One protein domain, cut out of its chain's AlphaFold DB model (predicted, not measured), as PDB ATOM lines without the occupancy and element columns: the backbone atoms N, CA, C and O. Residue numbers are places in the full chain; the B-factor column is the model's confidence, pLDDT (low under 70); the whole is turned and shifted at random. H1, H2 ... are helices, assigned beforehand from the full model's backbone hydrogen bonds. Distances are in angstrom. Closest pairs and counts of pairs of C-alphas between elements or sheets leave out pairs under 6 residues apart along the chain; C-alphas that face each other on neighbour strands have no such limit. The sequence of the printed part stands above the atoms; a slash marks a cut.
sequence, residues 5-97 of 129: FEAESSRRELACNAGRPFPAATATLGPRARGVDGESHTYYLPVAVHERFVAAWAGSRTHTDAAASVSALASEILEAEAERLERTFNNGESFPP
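Overview. This is residues 5 to 97 of the 129 residues of an uncharacterized protein of Corynebacterium doosanense CAU 212 = DSM 45436 (UniProt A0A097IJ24). Two helices, H1 and H2, lie side by side, and the longer H3 starts beside H2 and reaches away like an arm, while residues 17 to 46 make a wide loop with no named element. The 93 printed residues hold helices H1, H2, H3 in chain order and no named strand; the class is all helix, with 46 residues in named elements, under half. The whole is only just compact, close to loose, with radius of gyration of the C-alphas 14.6 A and spans of 42 by 30 by 28 A.

Along the chain. Find C-alpha 5 at (7.702, 25.028, 20.062); H1 runs from there to residue 16, 16.0 A. H2 is residues 47 to 60, 20.0 A. H3, residues 70 to 89, runs 28.1 A to C-alpha 89 at (-7.315, 32.577, 7.972).

Arrangement. H1 and H2 touch, closest at the C-alphas of Ser 9 and Ala 56, 5.4 A, at a shallow tilt of 30 degrees, the same way. Residues 5 to 8 of H1 only just touch H3, with 3 pairs of C-alphas within 8 A, closest Phe 5 and Ile 77, 7.6 A. Residues 54 to 57 of H2 only just touch H3, also with 3 pairs, closest Trp 57 and Val 70, 6.3 A, about perpendicular at 73 degrees. In H1, H2 and H3 every O i to N i+4 pair is within hydrogen-bond range.

Size, cuts and confidence. The C-alphas farthest apart, Thr 28 and Asn 91, are 43.8 A apart. The printed part has no cut; the link H1 to H2 is long, 30 residues, and pLDDT is under 70 at residues 27 to 41.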
ATOM      1  N   PHE A   5       6.600  25.180  19.111       90.75
ATOM      2  CA  PHE A   5       7.702  25.028  20.062       90.75
ATOM      3  C   PHE A   5       8.948  24.399  19.426       90.75
ATOM      4  O   PHE A   5      10.070  24.812  19.726       90.75
ATOM      5  N   GLU A   6       8.787  23.428  18.525       91.38
ATOM      6  CA  GLU A   6       9.907  22.844  17.774       91.38
ATOM      7  C   GLU A   6      10.504  23.838  16.776       91.38
ATOM      8  O   GLU A   6      11.729  23.901  16.630       91.38
ATOM      9  N   ALA A   7       9.650  24.618  16.106       92.25
ATOM     10  CA  ALA A   7      10.081  25.668  15.192       92.25
ATOM     11  C   ALA A   7      10.898  26.733  15.935       92.25
ATOM     12  O   ALA A   7      12.013  27.054  15.519       92.25
ATOM     13  N   GLU A   8      10.407  27.200  17.084       92.69
ATOM     14  CA  GLU A   8      11.128  28.173  17.903       92.69
ATOM     15  C   GLU A   8      12.443  27.610  18.456       92.69
ATOM     16  O   GLU A   8      13.475  28.283  18.411       92.69
ATOM     17  N   SER A   9      12.433  26.364  18.938       92.44
ATOM     18  CA  SER A   9      13.654  25.708  19.420       92.44
ATOM     19  C   SER A   9      14.713  25.671  18.318       92.44
ATOM     20  O   SER A   9      15.854  26.066  18.540       92.44
ATOM     21  N   SER A  10      14.315  25.292  17.101       93.56
ATOM     22  CA  SER A  10      15.211  25.238  15.939       93.56
ATOM     23  C   SER A  10      15.737  26.626  15.551       93.56
ATOM     24  O   SER A  10      16.919  26.769  15.238       93.56
ATOM     25  N   ARG A  11      14.897  27.668  15.618       93.00
ATOM     26  CA  ARG A  11      15.306  29.060  15.365       93.00
ATOM     27  C   ARG A  11      16.390  29.509  16.343       93.00
ATOM     28  O   ARG A  11      17.399  30.073  15.922       93.00
ATOM     29  N   ARG A  12      16.206  29.235  17.636       91.38
ATOM     30  CA  ARG A  12      17.181  29.580  18.685       91.38
ATOM     31  C   ARG A  12      18.468  28.782  18.559       91.38
ATOM     32  O   ARG A  12      19.540  29.340  18.743       91.38
ATOM     33  N   GLU A  13      18.386  27.503  18.214       93.75
ATOM     34  CA  GLU A  13      19.571  26.688  17.937       93.75
ATOM     35  C   GLU A  13      20.375  27.271  16.774       93.75
ATOM     36  O   GLU A  13      21.593  27.404  16.881       93.75
ATOM     37  N   LEU A  14      19.709  27.705  15.699       93.12
ATOM     38  CA  LEU A  14      20.366  28.386  14.583       93.12
ATOM     39  C   LEU A  14      21.040  29.692  15.023       93.12
ATOM     40  O   LEU A  14      22.215  29.903  14.730       93.12
ATOM     41  N   ALA A  15      20.301  30.547  15.731       91.50
ATOM     42  CA  ALA A  15      20.743  31.894  16.085       91.50
ATOM     43  C   ALA A  15      21.823  31.918  17.179       91.50
ATOM     44  O   ALA A  15      22.716  32.761  17.149       91.50
ATOM     45  N   CYS A  16      21.743  31.001  18.144       88.94
ATOM     46  CA  CYS A  16      22.520  31.060  19.383       88.94
ATOM     47  C   CYS A  16      23.440  29.846  19.591       88.94
ATOM     48  O   CYS A  16      24.272  29.877  20.493       88.94
ATOM     49  N   ASN A  17      23.310  28.777  18.796       91.62
ATOM     50  CA  ASN A  17      24.086  27.541  18.974       91.62
ATOM     51  C   ASN A  17      24.524  26.892  17.647       91.62
ATOM     52  O   ASN A  17      24.638  25.669  17.546       91.62
ATOM     53  N   ALA A  18      24.752  27.704  16.609       92.62
ATOM     54  CA  ALA A  18      25.235  27.257  15.297       92.62
ATOM     55  C   ALA A  18      24.409  26.106  14.675       92.62
ATOM     56  O   ALA A  18      24.950  25.201  14.039       92.62
ATOM     57  N   GLY A  19      23.094  26.113  14.903       91.50
ATOM     58  CA  GLY A  19      22.154  25.101  14.416       91.50
ATOM     59  C   GLY A  19      22.195  23.771  15.168       91.50
ATOM     60  O   GLY A  19      21.549  22.818  14.741       91.50
ATOM     61  N   ARG A  20      22.951  23.672  16.267       93.12
ATOM     62  CA  ARG A  20      23.028  22.457  17.084       93.12
ATOM     63  C   ARG A  20      22.001  22.503  18.217       93.12
ATOM     64  O   ARG A  20      21.798  23.572  18.794       93.12
ATOM     65  N   PRO A  21      21.424  21.356  18.614       91.25
ATOM     66  CA  PRO A  21      20.600  21.280  19.810       91.25
ATOM     67  C   PRO A  21      21.343  21.748  21.056       91.25
ATOM     68  O   PRO A  21      22.531  21.460  21.235       91.25
ATOM     69  N   PHE A  22      20.635  22.461  21.926       88.81
ATOM     70  CA  PHE A  22      21.159  22.784  23.247       88.81
ATOM     71  C   PHE A  22      21.229  21.521  24.115       88.81
ATOM     72  O   PHE A  22      20.376  20.637  23.986       88.81
ATOM     73  N   PRO A  23      22.218  21.418  25.022       86.19
ATOM     74  CA  PRO A  23      22.224  20.349  26.009       86.19
ATOM     75  C   PRO A  23      20.971  20.443  26.884       86.19
ATOM     76  O   PRO A  23      20.466  21.539  27.139       86.19
ATOM     77  N   ALA A  24      20.492  19.298  27.373       81.88
ATOM     78  CA  ALA A  24      19.359  19.256  28.289       81.88
ATOM     79  C   ALA A  24      19.575  20.238  29.453       81.88
ATOM     80  O   ALA A  24      20.660  20.294  30.040       81.88
ATOM     81  N   ALA A  25      18.546  21.021  29.779       76.94
ATOM     82  CA  ALA A  25      18.614  22.017  30.841       76.94
ATOM     83  C   ALA A  25      18.714  21.334  32.216       76.94
ATOM     84  O   ALA A  25      17.711  21.053  32.867       76.94
ATOM     85  N   THR A  26      19.940  21.056  32.656       70.81
ATOM     86  CA  THR A  26      20.242  20.429  33.954       70.81
ATOM     87  C   THR A  26      20.680  21.439  35.014       70.81
ATOM     88  O   THR A  26      20.691  21.123  36.203       70.81
ATOM     89  N   ALA A  27      21.032  22.661  34.606       60.09
ATOM     90  CA  ALA A  27      21.509  23.702  35.506       60.09
ATOM     91  C   ALA A  27      20.374  24.317  36.338       60.09
ATOM     92  O   ALA A  27      19.294  24.627  35.827       60.09
ATOM     93  N   THR A  28      20.650  24.569  37.620       58.56
ATOM     94  CA  THR A  28      19.762  25.339  38.494       58.56
ATOM     95  C   THR A  28      19.621  26.753  37.938       58.56
ATOM     96  O   THR A  28      20.581  27.523  37.903       58.56
ATOM     97  N   LEU A  29      18.421  27.092  37.474       58.59
ATOM     98  CA  LEU A  29      18.112  28.435  37.001       58.59
ATOM     99  C   LEU A  29      18.191  29.410  38.185       58.59
ATOM    100  O   LEU A  29      17.772  29.074  39.294       58.59
ATOM    101  N   GLY A  30      18.757  30.597  37.944       55.28
ATOM    102  CA  GLY A  30      18.838  31.679  38.930       55.28
ATOM    103  C   GLY A  30      17.456  32.162  39.402       55.28
ATOM    104  O   GLY A  30      16.437  31.550  39.068       55.28
ATOM    105  N   PRO A  31      17.384  33.257  40.182       48.19
ATOM    106  CA  PRO A  31      16.118  33.770  40.699       48.19
ATOM    107  C   PRO A  31      15.092  33.908  39.573       48.19
ATOM    108  O   PRO A  31      15.410  34.427  38.503       48.19
ATOM    109  N   ARG A  32      13.871  33.406  39.800       52.31
ATOM    110  CA  ARG A  32      12.776  33.534  38.833       52.31
ATOM    111  C   ARG A  32      12.606  35.011  38.490       52.31
ATOM    112  O   ARG A  32      12.498  35.831  39.402       52.31
ATOM    113  N   ALA A  33      12.534  35.338  37.203       47.78
ATOM    114  CA  ALA A  33      11.964  36.616  36.818       47.78
ATOM    115  C   ALA A  33      10.530  36.705  37.366       47.78
ATOM    116  O   ALA A  33       9.868  35.674  37.538       47.78
ATOM    117  N   ARG A  34      10.094  37.926  37.700       43.81
ATOM    118  CA  ARG A  34       8.740  38.210  38.200       43.81
ATOM    119  C   ARG A  34       7.713  37.453  37.354       43.81
ATOM    120  O   ARG A  34       7.839  37.411  36.133       43.81
ATOM    121  N   GLY A  35       6.772  36.797  38.035       47.84
ATOM    122  CA  GLY A  35       5.731  36.009  37.384       47.84
ATOM    123  C   GLY A  35       4.995  36.850  36.349       47.84
ATOM    124  O   GLY A  35       4.814  38.048  36.544       47.84
ATOM    125  N   VAL A  36       4.615  36.214  35.249       52.34
ATOM    126  CA  VAL A  36       3.673  36.800  34.300       52.34
ATOM    127  C   VAL A  36       2.316  36.833  35.005       52.34
ATOM    128  O   VAL A  36       1.916  35.817  35.581       52.34
ATOM    129  N   ASP A  37       1.639  37.980  35.014       56.12
ATOM    130  CA  ASP A  37       0.262  38.059  35.503       56.12
ATOM    131  C   ASP A  37      -0.621  37.170  34.609       56.12
ATOM    132  O   ASP A  37      -0.668  37.359  33.395       56.12
ATOM    133  N   GLY A  38      -1.275  36.153  35.179       61.28
ATOM    134  CA  GLY A  38      -2.105  35.223  34.406       61.28
ATOM    135  C   GLY A  38      -2.490  33.939  35.142       61.28
ATOM    136  O   GLY A  38      -1.948  33.603  36.197       61.28
ATOM    137  N   GLU A  39      -3.444  33.200  34.574       62.09
ATOM    138  CA  GLU A  39      -3.859  31.883  35.070       62.09
ATOM    139  C   GLU A  39      -3.043  30.758  34.418       62.09
ATOM    140  O   GLU A  39      -2.817  30.742  33.205       62.09
ATOM    141  N   SER A  40      -2.632  29.768  35.217       64.62
ATOM    142  CA  SER A  40      -1.887  28.607  34.716       64.62
ATOM    143  C   SER A  40      -2.777  27.720  33.846       64.62
ATOM    144  O   SER A  40      -3.692  27.068  34.347       64.62
ATOM    145  N   HIS A  41      -2.440  27.626  32.563       67.12
ATOM    146  CA  HIS A  41      -3.037  26.685  31.619       67.12
ATOM    147  C   HIS A  41      -2.028  25.581  31.283       67.12
ATOM    148  O   HIS A  41      -0.851  25.854  31.054       67.12
ATOM    149  N   THR A  42      -2.482  24.326  31.268       70.00
ATOM    150  CA  THR A  42      -1.624  23.167  30.978       70.00
ATOM    151  C   THR A  42      -2.049  22.539  29.661       70.00
ATOM    152  O   THR A  42      -3.208  22.161  29.499       70.00
ATOM    153  N   TYR A  43      -1.096  22.381  28.747       73.12
ATOM    154  CA  TYR A  43      -1.288  21.695  27.473       73.12
ATOM    155  C   TYR A  43      -0.500  20.391  27.457       73.12
ATOM    156  O   TYR A  43       0.549  20.271  28.095       73.12
ATOM    157  N   TYR A  44      -0.989  19.415  26.698       78.94
ATOM    158  CA  TYR A  44      -0.181  18.252  26.370       78.94
ATOM    159  C   TYR A  44       0.930  18.662  25.397       78.94
ATOM    160  O   TYR A  44       0.651  19.172  24.314       78.94
ATOM    161  N   LEU A  45       2.181  18.404  25.775       80.94
ATOM    162  CA  LEU A  45       3.337  18.461  24.884       80.94
ATOM    163  C   LEU A  45       4.095  17.130  24.978       80.94
ATOM    164  O   LEU A  45       4.307  16.639  26.093       80.94
ATOM    165  N   PRO A  46       4.565  16.559  23.854       87.38
ATOM    166  CA  PRO A  46       5.501  15.444  23.897       87.38
ATOM    167  C   PRO A  46       6.746  15.812  24.716       87.38
ATOM    168  O   PRO A  46       7.294  16.904  24.563       87.38
ATOM    169  N   VAL A  47       7.213  14.888  25.561       87.38
ATOM    170  CA  VAL A  47       8.322  15.134  26.504       87.38
ATOM    171  C   VAL A  47       9.566  15.675  25.796       87.38
ATOM    172  O   VAL A  47      10.105  16.692  26.218       87.38
ATOM    173  N   ALA A  48       9.962  15.069  24.673       89.19
ATOM    174  CA  ALA A  48      11.132  15.500  23.905       89.19
ATOM    175  C   ALA A  48      11.013  16.945  23.381       89.19
ATOM    176  O   ALA A  48      12.001  17.679  23.355       89.19
ATOM    177  N   VAL A  49       9.803  17.377  23.001       90.56
ATOM    178  CA  VAL A  49       9.541  18.757  22.561       90.56
ATOM    179  C   VAL A  49       9.687  19.713  23.736       90.56
ATOM    180  O   VAL A  49      10.362  20.732  23.620       90.56
ATOM    181  N   HIS A  50       9.093  19.366  24.879       90.62
ATOM    182  CA  HIS A  50       9.186  20.177  26.087       90.62
ATOM    183  C   HIS A  50      10.637  20.308  26.581       90.62
ATOM    184  O   HIS A  50      11.090  21.413  26.863       90.62
ATOM    185  N   GLU A  51      11.395  19.212  26.638       91.44
ATOM    186  CA  GLU A  51      12.798  19.229  27.071       91.44
ATOM    187  C   GLU A  51      13.679  20.070  26.147       91.44
ATOM    188  O   GLU A  51      14.454  20.903  26.628       91.44
ATOM    189  N   ARG A  52      13.526  19.911  24.827       94.06
ATOM    190  CA  ARG A  52      14.256  20.712  23.837       94.06
ATOM    191  C   ARG A  52      13.886  22.191  23.932       94.06
ATOM    192  O   ARG A  52      14.773  23.037  23.882       94.06
ATOM    193  N   PHE A  53      12.609  22.502  24.135       92.94
ATOM    194  CA  PHE A  53      12.137  23.873  24.302       92.94
ATOM    195  C   PHE A  53      12.728  24.541  25.552       92.94
ATOM    196  O   PHE A  53      13.255  25.653  25.477       92.94
ATOM    197  N   VAL A  54      12.726  23.843  26.693       92.19
ATOM    198  CA  VAL A  54      13.349  24.341  27.929       92.19
ATOM    199  C   VAL A  54      14.860  24.512  27.751       92.19
ATOM    200  O   VAL A  54      15.407  25.522  28.194       92.19
ATOM    201  N   ALA A  55      15.535  23.570  27.085       91.81
ATOM    202  CA  ALA A  55      16.957  23.671  26.764       91.81
ATOM    203  C   ALA A  55      17.264  24.886  25.875       91.81
ATOM    204  O   ALA A  55      18.188  25.644  26.173       91.81
ATOM    205  N   ALA A  56      16.454  25.119  24.838       91.94
ATOM    206  CA  ALA A  56      16.599  26.255  23.938       91.94
ATOM    207  C   ALA A  56      16.428  27.593  24.663       91.94
ATOM    208  O   ALA A  56      17.250  28.497  24.488       91.94
ATOM    209  N   TRP A  57      15.418  27.723  25.527       92.00
ATOM    210  CA  TRP A  57      15.279  28.908  26.373       92.00
ATOM    211  C   TRP A  57      16.473  29.059  27.322       92.00
ATOM    212  O   TRP A  57      17.101  30.115  27.361       92.00
ATOM    213  N   ALA A  58      16.845  28.001  28.048       90.69
ATOM    214  CA  ALA A  58      17.913  28.062  29.042       90.69
ATOM    215  C   ALA A  58      19.269  28.439  28.426       90.69
ATOM    216  O   ALA A  58      20.025  29.199  29.034       90.69
ATOM    217  N   GLY A  59      19.560  27.934  27.226       88.88
ATOM    218  CA  GLY A  59      20.785  28.225  26.485       88.88
ATOM    219  C   GLY A  59      20.814  29.606  25.830       88.88
ATOM    220  O   GLY A  59      21.895  30.124  25.574       88.88
ATOM    221  N   SER A  60      19.655  30.230  25.606       87.75
ATOM    222  CA  SER A  60      19.552  31.568  25.000       87.75
ATOM    223  C   SER A  60      19.176  32.676  25.993       87.75
ATOM    224  O   SER A  60      19.094  33.841  25.611       87.75
ATOM    225  N   ARG A  61      18.995  32.356  27.281       84.75
ATOM    226  CA  ARG A  61      18.496  33.289  28.311       84.75
ATOM    227  C   ARG A  61      19.392  34.495  28.619       84.75
ATOM    228  O   ARG A  61      18.959  35.397  29.322       84.75
ATOM    229  N   THR A  62      20.652  34.479  28.190       83.81
ATOM    230  CA  THR A  62      21.610  35.578  28.409       83.81
ATOM    231  C   THR A  62      21.603  36.611  27.284       83.81
ATOM    232  O   THR A  62      22.306  37.610  27.385       83.81
ATOM    233  N   HIS A  63      20.846  36.374  26.210       82.06
ATOM    234  CA  HIS A  63      20.655  37.360  25.151       82.06
ATOM    235  C   HIS A  63      19.729  38.486  25.621       82.06
ATOM    236  O   HIS A  63      18.824  38.257  26.420       82.06
ATOM    237  N   THR A  64      19.948  39.697  25.107       75.69
ATOM    238  CA  THR A  64      19.217  40.910  25.511       75.69
ATOM    239  C   THR A  64      17.704  40.792  25.316       75.69
ATOM    240  O   THR A  64      16.951  41.265  26.159       75.69
ATOM    241  N   ASP A  65      17.273  40.080  24.273       77.38
ATOM    242  CA  ASP A  65      15.856  39.884  23.931       77.38
ATOM    243  C   ASP A  65      15.302  38.550  24.463       77.38
ATOM    244  O   ASP A  65      14.333  37.994  23.941       77.38
ATOM    245  N   ALA A  66      15.962  37.951  25.456       81.19
ATOM    246  CA  ALA A  66      15.496  36.697  26.016       81.19
ATOM    247  C   ALA A  66      14.257  36.901  26.893       81.19
ATOM    248  O   ALA A  66      14.264  37.680  27.847       81.19
ATOM    249  N   ALA A  67      13.227  36.102  26.625       85.56
ATOM    250  CA  ALA A  67      12.057  36.010  27.479       85.56
ATOM    251  C   ALA A  67      12.450  35.687  28.929       85.56
ATOM    252  O   ALA A  67      13.290  34.821  29.209       85.56
ATOM    253  N   ALA A  68      11.777  36.349  29.867       83.69
ATOM    254  CA  ALA A  68      12.127  36.336  31.284       83.69
ATOM    255  C   ALA A  68      11.988  34.944  31.948       83.69
ATOM    256  O   ALA A  68      12.595  34.661  32.984       83.69
ATOM    257  N   SER A  69      11.186  34.056  31.355       84.00
ATOM    258  CA  SER A  69      10.995  32.668  31.782       84.00
ATOM    259  C   SER A  69      10.573  31.779  30.606       84.00
ATOM    260  O   SER A  69      10.131  32.291  29.580       84.00
ATOM    261  N   VAL A  70      10.637  30.450  30.771       86.56
ATOM    262  CA  VAL A  70      10.070  29.491  29.796       86.56
ATOM    263  C   VAL A  70       8.583  29.766  29.550       86.56
ATOM    264  O   VAL A  70       8.122  29.674  28.420       86.56
ATOM    265  N   SER A  71       7.829  30.119  30.597       83.25
ATOM    266  CA  SER A  71       6.398  30.424  30.483       83.25
ATOM    267  C   SER A  71       6.138  31.718  29.714       83.25
ATOM    268  O   SER A  71       5.226  31.746  28.900       83.25
ATOM    269  N   ALA A  72       6.957  32.754  29.926       84.31
ATOM    270  CA  ALA A  72       6.881  33.989  29.142       84.31
ATOM    271  C   ALA A  72       7.176  33.711  27.662       84.31
ATOM    272  O   ALA A  72       6.383  34.083  26.805       84.31
ATOM    273  N   LEU A  73       8.229  32.932  27.379       89.06
ATOM    274  CA  LEU A  73       8.544  32.519  26.012       89.06
ATOM    275  C   LEU A  73       7.386  31.741  25.373       89.06
ATOM    276  O   LEU A  73       7.063  31.951  24.210       89.06
ATOM    277  N   ALA A  74       6.760  30.830  26.121       89.31
ATOM    278  CA  ALA A  74       5.609  30.087  25.630       89.31
ATOM    279  C   ALA A  74       4.418  31.008  25.313       89.31
ATOM    280  O   ALA A  74       3.779  30.797  24.287       89.31
ATOM    281  N   SER A  75       4.149  32.023  26.146       86.69
ATOM    282  CA  SER A  75       3.103  33.028  25.887       86.69
ATOM    283  C   SER A  75       3.377  33.792  24.596       86.69
ATOM    284  O   SER A  75       2.540  33.779  23.701       86.69
ATOM    285  N   GLU A  76       4.585  34.347  24.450       89.69
ATOM    286  CA  GLU A  76       5.002  35.110  23.265       89.69
ATOM    287  C   GLU A  76       4.849  34.291  21.969       89.69
ATOM    288  O   GLU A  76       4.369  34.797  20.957       89.69
ATOM    289  N   ILE A  77       5.216  33.001  21.990       92.19
ATOM    290  CA  ILE A  77       5.068  32.106  20.827       92.19
ATOM    291  C   ILE A  77       3.598  31.834  20.510       92.19
ATOM    292  O   ILE A  77       3.224  31.795  19.339       92.19
ATOM    293  N   LEU A  78       2.777  31.587  21.533       90.38
ATOM    294  CA  LEU A  78       1.356  31.298  21.346       90.38
ATOM    295  C   LEU A  78       0.606  32.526  20.822       90.38
ATOM    296  O   LEU A  78      -0.216  32.380  19.922       90.38
ATOM    297  N   GLU A  79       0.927  33.716  21.330       91.19
ATOM    298  CA  GLU A  79       0.409  34.996  20.838       91.19
ATOM    299  C   GLU A  79       0.819  35.227  19.377       91.19
ATOM    300  O   GLU A  79      -0.039  35.441  18.520       91.19
ATOM    301  N   ALA A  80       2.108  35.072  19.055       92.31
ATOM    302  CA  ALA A  80       2.604  35.243  17.691       92.31
ATOM    303  C   ALA A  80       1.984  34.241  16.700       92.31
ATOM    304  O   ALA A  80       1.698  34.595  15.552       92.31
ATOM    305  N   GLU A  81       1.764  32.991  17.121       94.75
ATOM    306  CA  GLU A  81       1.090  32.001  16.282       94.75
ATOM    307  C   GLU A  81      -0.398  32.319  16.111       94.75
ATOM    308  O   GLU A  81      -0.906  32.194  14.997       94.75
ATOM    309  N   ALA A  82      -1.091  32.758  17.166       93.00
ATOM    310  CA  ALA A  82      -2.485  33.183  17.069       93.00
ATOM    311  C   ALA A  82      -2.631  34.319  16.049       93.00
ATOM    312  O   ALA A  82      -3.393  34.177  15.093       93.00
ATOM    313  N   GLU A  83      -1.807  35.364  16.147       95.12
ATOM    314  CA  GLU A  83      -1.798  36.453  15.167       95.12
ATOM    315  C   GLU A  83      -1.479  35.969  13.743       95.12
ATOM    316  O   GLU A  83      -2.032  36.457  12.753       95.12
ATOM    317  N   ARG A  84      -0.549  35.013  13.595       95.69
ATOM    318  CA  ARG A  84      -0.228  34.437  12.282       95.69
ATOM    319  C   ARG A  84      -1.448  33.731  11.698       95.69
ATOM    320  O   ARG A  84      -1.721  33.896  10.507       95.69
ATOM    321  N   LEU A  85      -2.171  32.956  12.504       95.31
ATOM    322  CA  LEU A  85      -3.396  32.275  12.090       95.31
ATOM    323  C   LEU A  85      -4.507  33.276  11.755       95.31
ATOM    324  O   LEU A  85      -5.168  33.101  10.737       95.31
ATOM    325  N   GLU A  86      -4.660  34.344  12.534       97.38
ATOM    326  CA  GLU A  86      -5.621  35.426  12.284       97.38
ATOM    327  C   GLU A  86      -5.339  36.119  10.948       97.38
ATOM    328  O   GLU A  86      -6.223  36.231  10.101       97.38
ATOM    329  N   ARG A  87      -4.078  36.481  10.677       96.56
ATOM    330  CA  ARG A  87      -3.669  37.036   9.374       96.56
ATOM    331  C   ARG A  87      -3.896  36.067   8.216       96.56
ATOM    332  O   ARG A  87      -4.276  36.494   7.132       96.56
ATOM    333  N   THR A  88      -3.651  34.775   8.433       97.00
ATOM    334  CA  THR A  88      -3.725  33.760   7.368       97.00
ATOM    335  C   THR A  88      -5.165  33.357   7.050       97.00
ATOM    336  O   THR A  88      -5.493  33.120   5.890       97.00
ATOM    337  N   PHE A  89      -6.013  33.241   8.073       95.94
ATOM    338  CA  PHE A  89      -7.315  32.577   7.972       95.94
ATOM    339  C   PHE A  89      -8.498  33.445   8.411       95.94
ATOM    340  O   PHE A  89      -9.635  33.030   8.208       95.94
ATOM    341  N   ASN A  90      -8.257  34.625   8.988       96.06
ATOM    342  CA  ASN A  90      -9.304  35.521   9.483       96.06
ATOM    343  C   ASN A  90      -9.070  36.990   9.091       96.06
ATOM    344  O   ASN A  90      -9.443  37.901   9.821       96.06
ATOM    345  N   ASN A  91      -8.421  37.239   7.947       95.06
ATOM    346  CA  ASN A  91      -8.147  38.585   7.417       95.06
ATOM    347  C   ASN A  91      -7.403  39.526   8.388       95.06
ATOM    348  O   ASN A  91      -7.476  40.745   8.254       95.06
ATOM    349  N   GLY A  92      -6.674  38.971   9.358       93.12
ATOM    350  CA  GLY A  92      -5.998  39.736  10.405       93.12
ATOM    351  C   GLY A  92      -6.906  40.190  11.549       93.12
ATOM    352  O   GLY A  92      -6.420  40.867  12.446       93.12
ATOM    353  N   GLU A  93      -8.188  39.824  11.541       94.81
ATOM    354  CA  GLU A  93      -9.085  40.030  12.676       94.81
ATOM    355  C   GLU A  93      -8.934  38.902  13.699       94.81
ATOM    356  O   GLU A  93      -8.626  37.758  13.349       94.81
ATOM    357  N   SER A  94      -9.210  39.198  14.969       92.62
ATOM    358  CA  SER A  94      -9.147  38.188  16.021       92.62
ATOM    359  C   SER A  94     -10.212  37.107  15.864       92.62
ATOM    360  O   SER A  94     -11.359  37.392  15.507       92.62
ATOM    361  N   PHE A  95      -9.856  35.856  16.164       90.88
ATOM    362  CA  PHE A  95     -10.846  34.778  16.182       90.88
ATOM    363  C   PHE A  95     -11.877  34.994  17.301       90.88
ATOM    364  O   PHE A  95     -11.531  35.477  18.385       90.88
ATOM    365  N   PRO A  96     -13.145  34.594  17.096       88.69
ATOM    366  CA  PRO A  96     -14.126  34.619  18.169       88.69
ATOM    367  C   PRO A  96     -13.713  33.665  19.304       88.69
ATOM    368  O   PRO A  96     -13.014  32.674  19.062       88.69
ATOM    369  N   PRO A  97     -14.176  33.906  20.545       84.75
ATOM    370  CA  PRO A  97     -13.894  33.024  21.670       84.75
ATOM    371  C   PRO A  97     -14.270  31.574  21.361       84.75
ATOM    372  O   PRO A  97     -15.362  31.291  20.862       84.75
TER     373      PRO A  97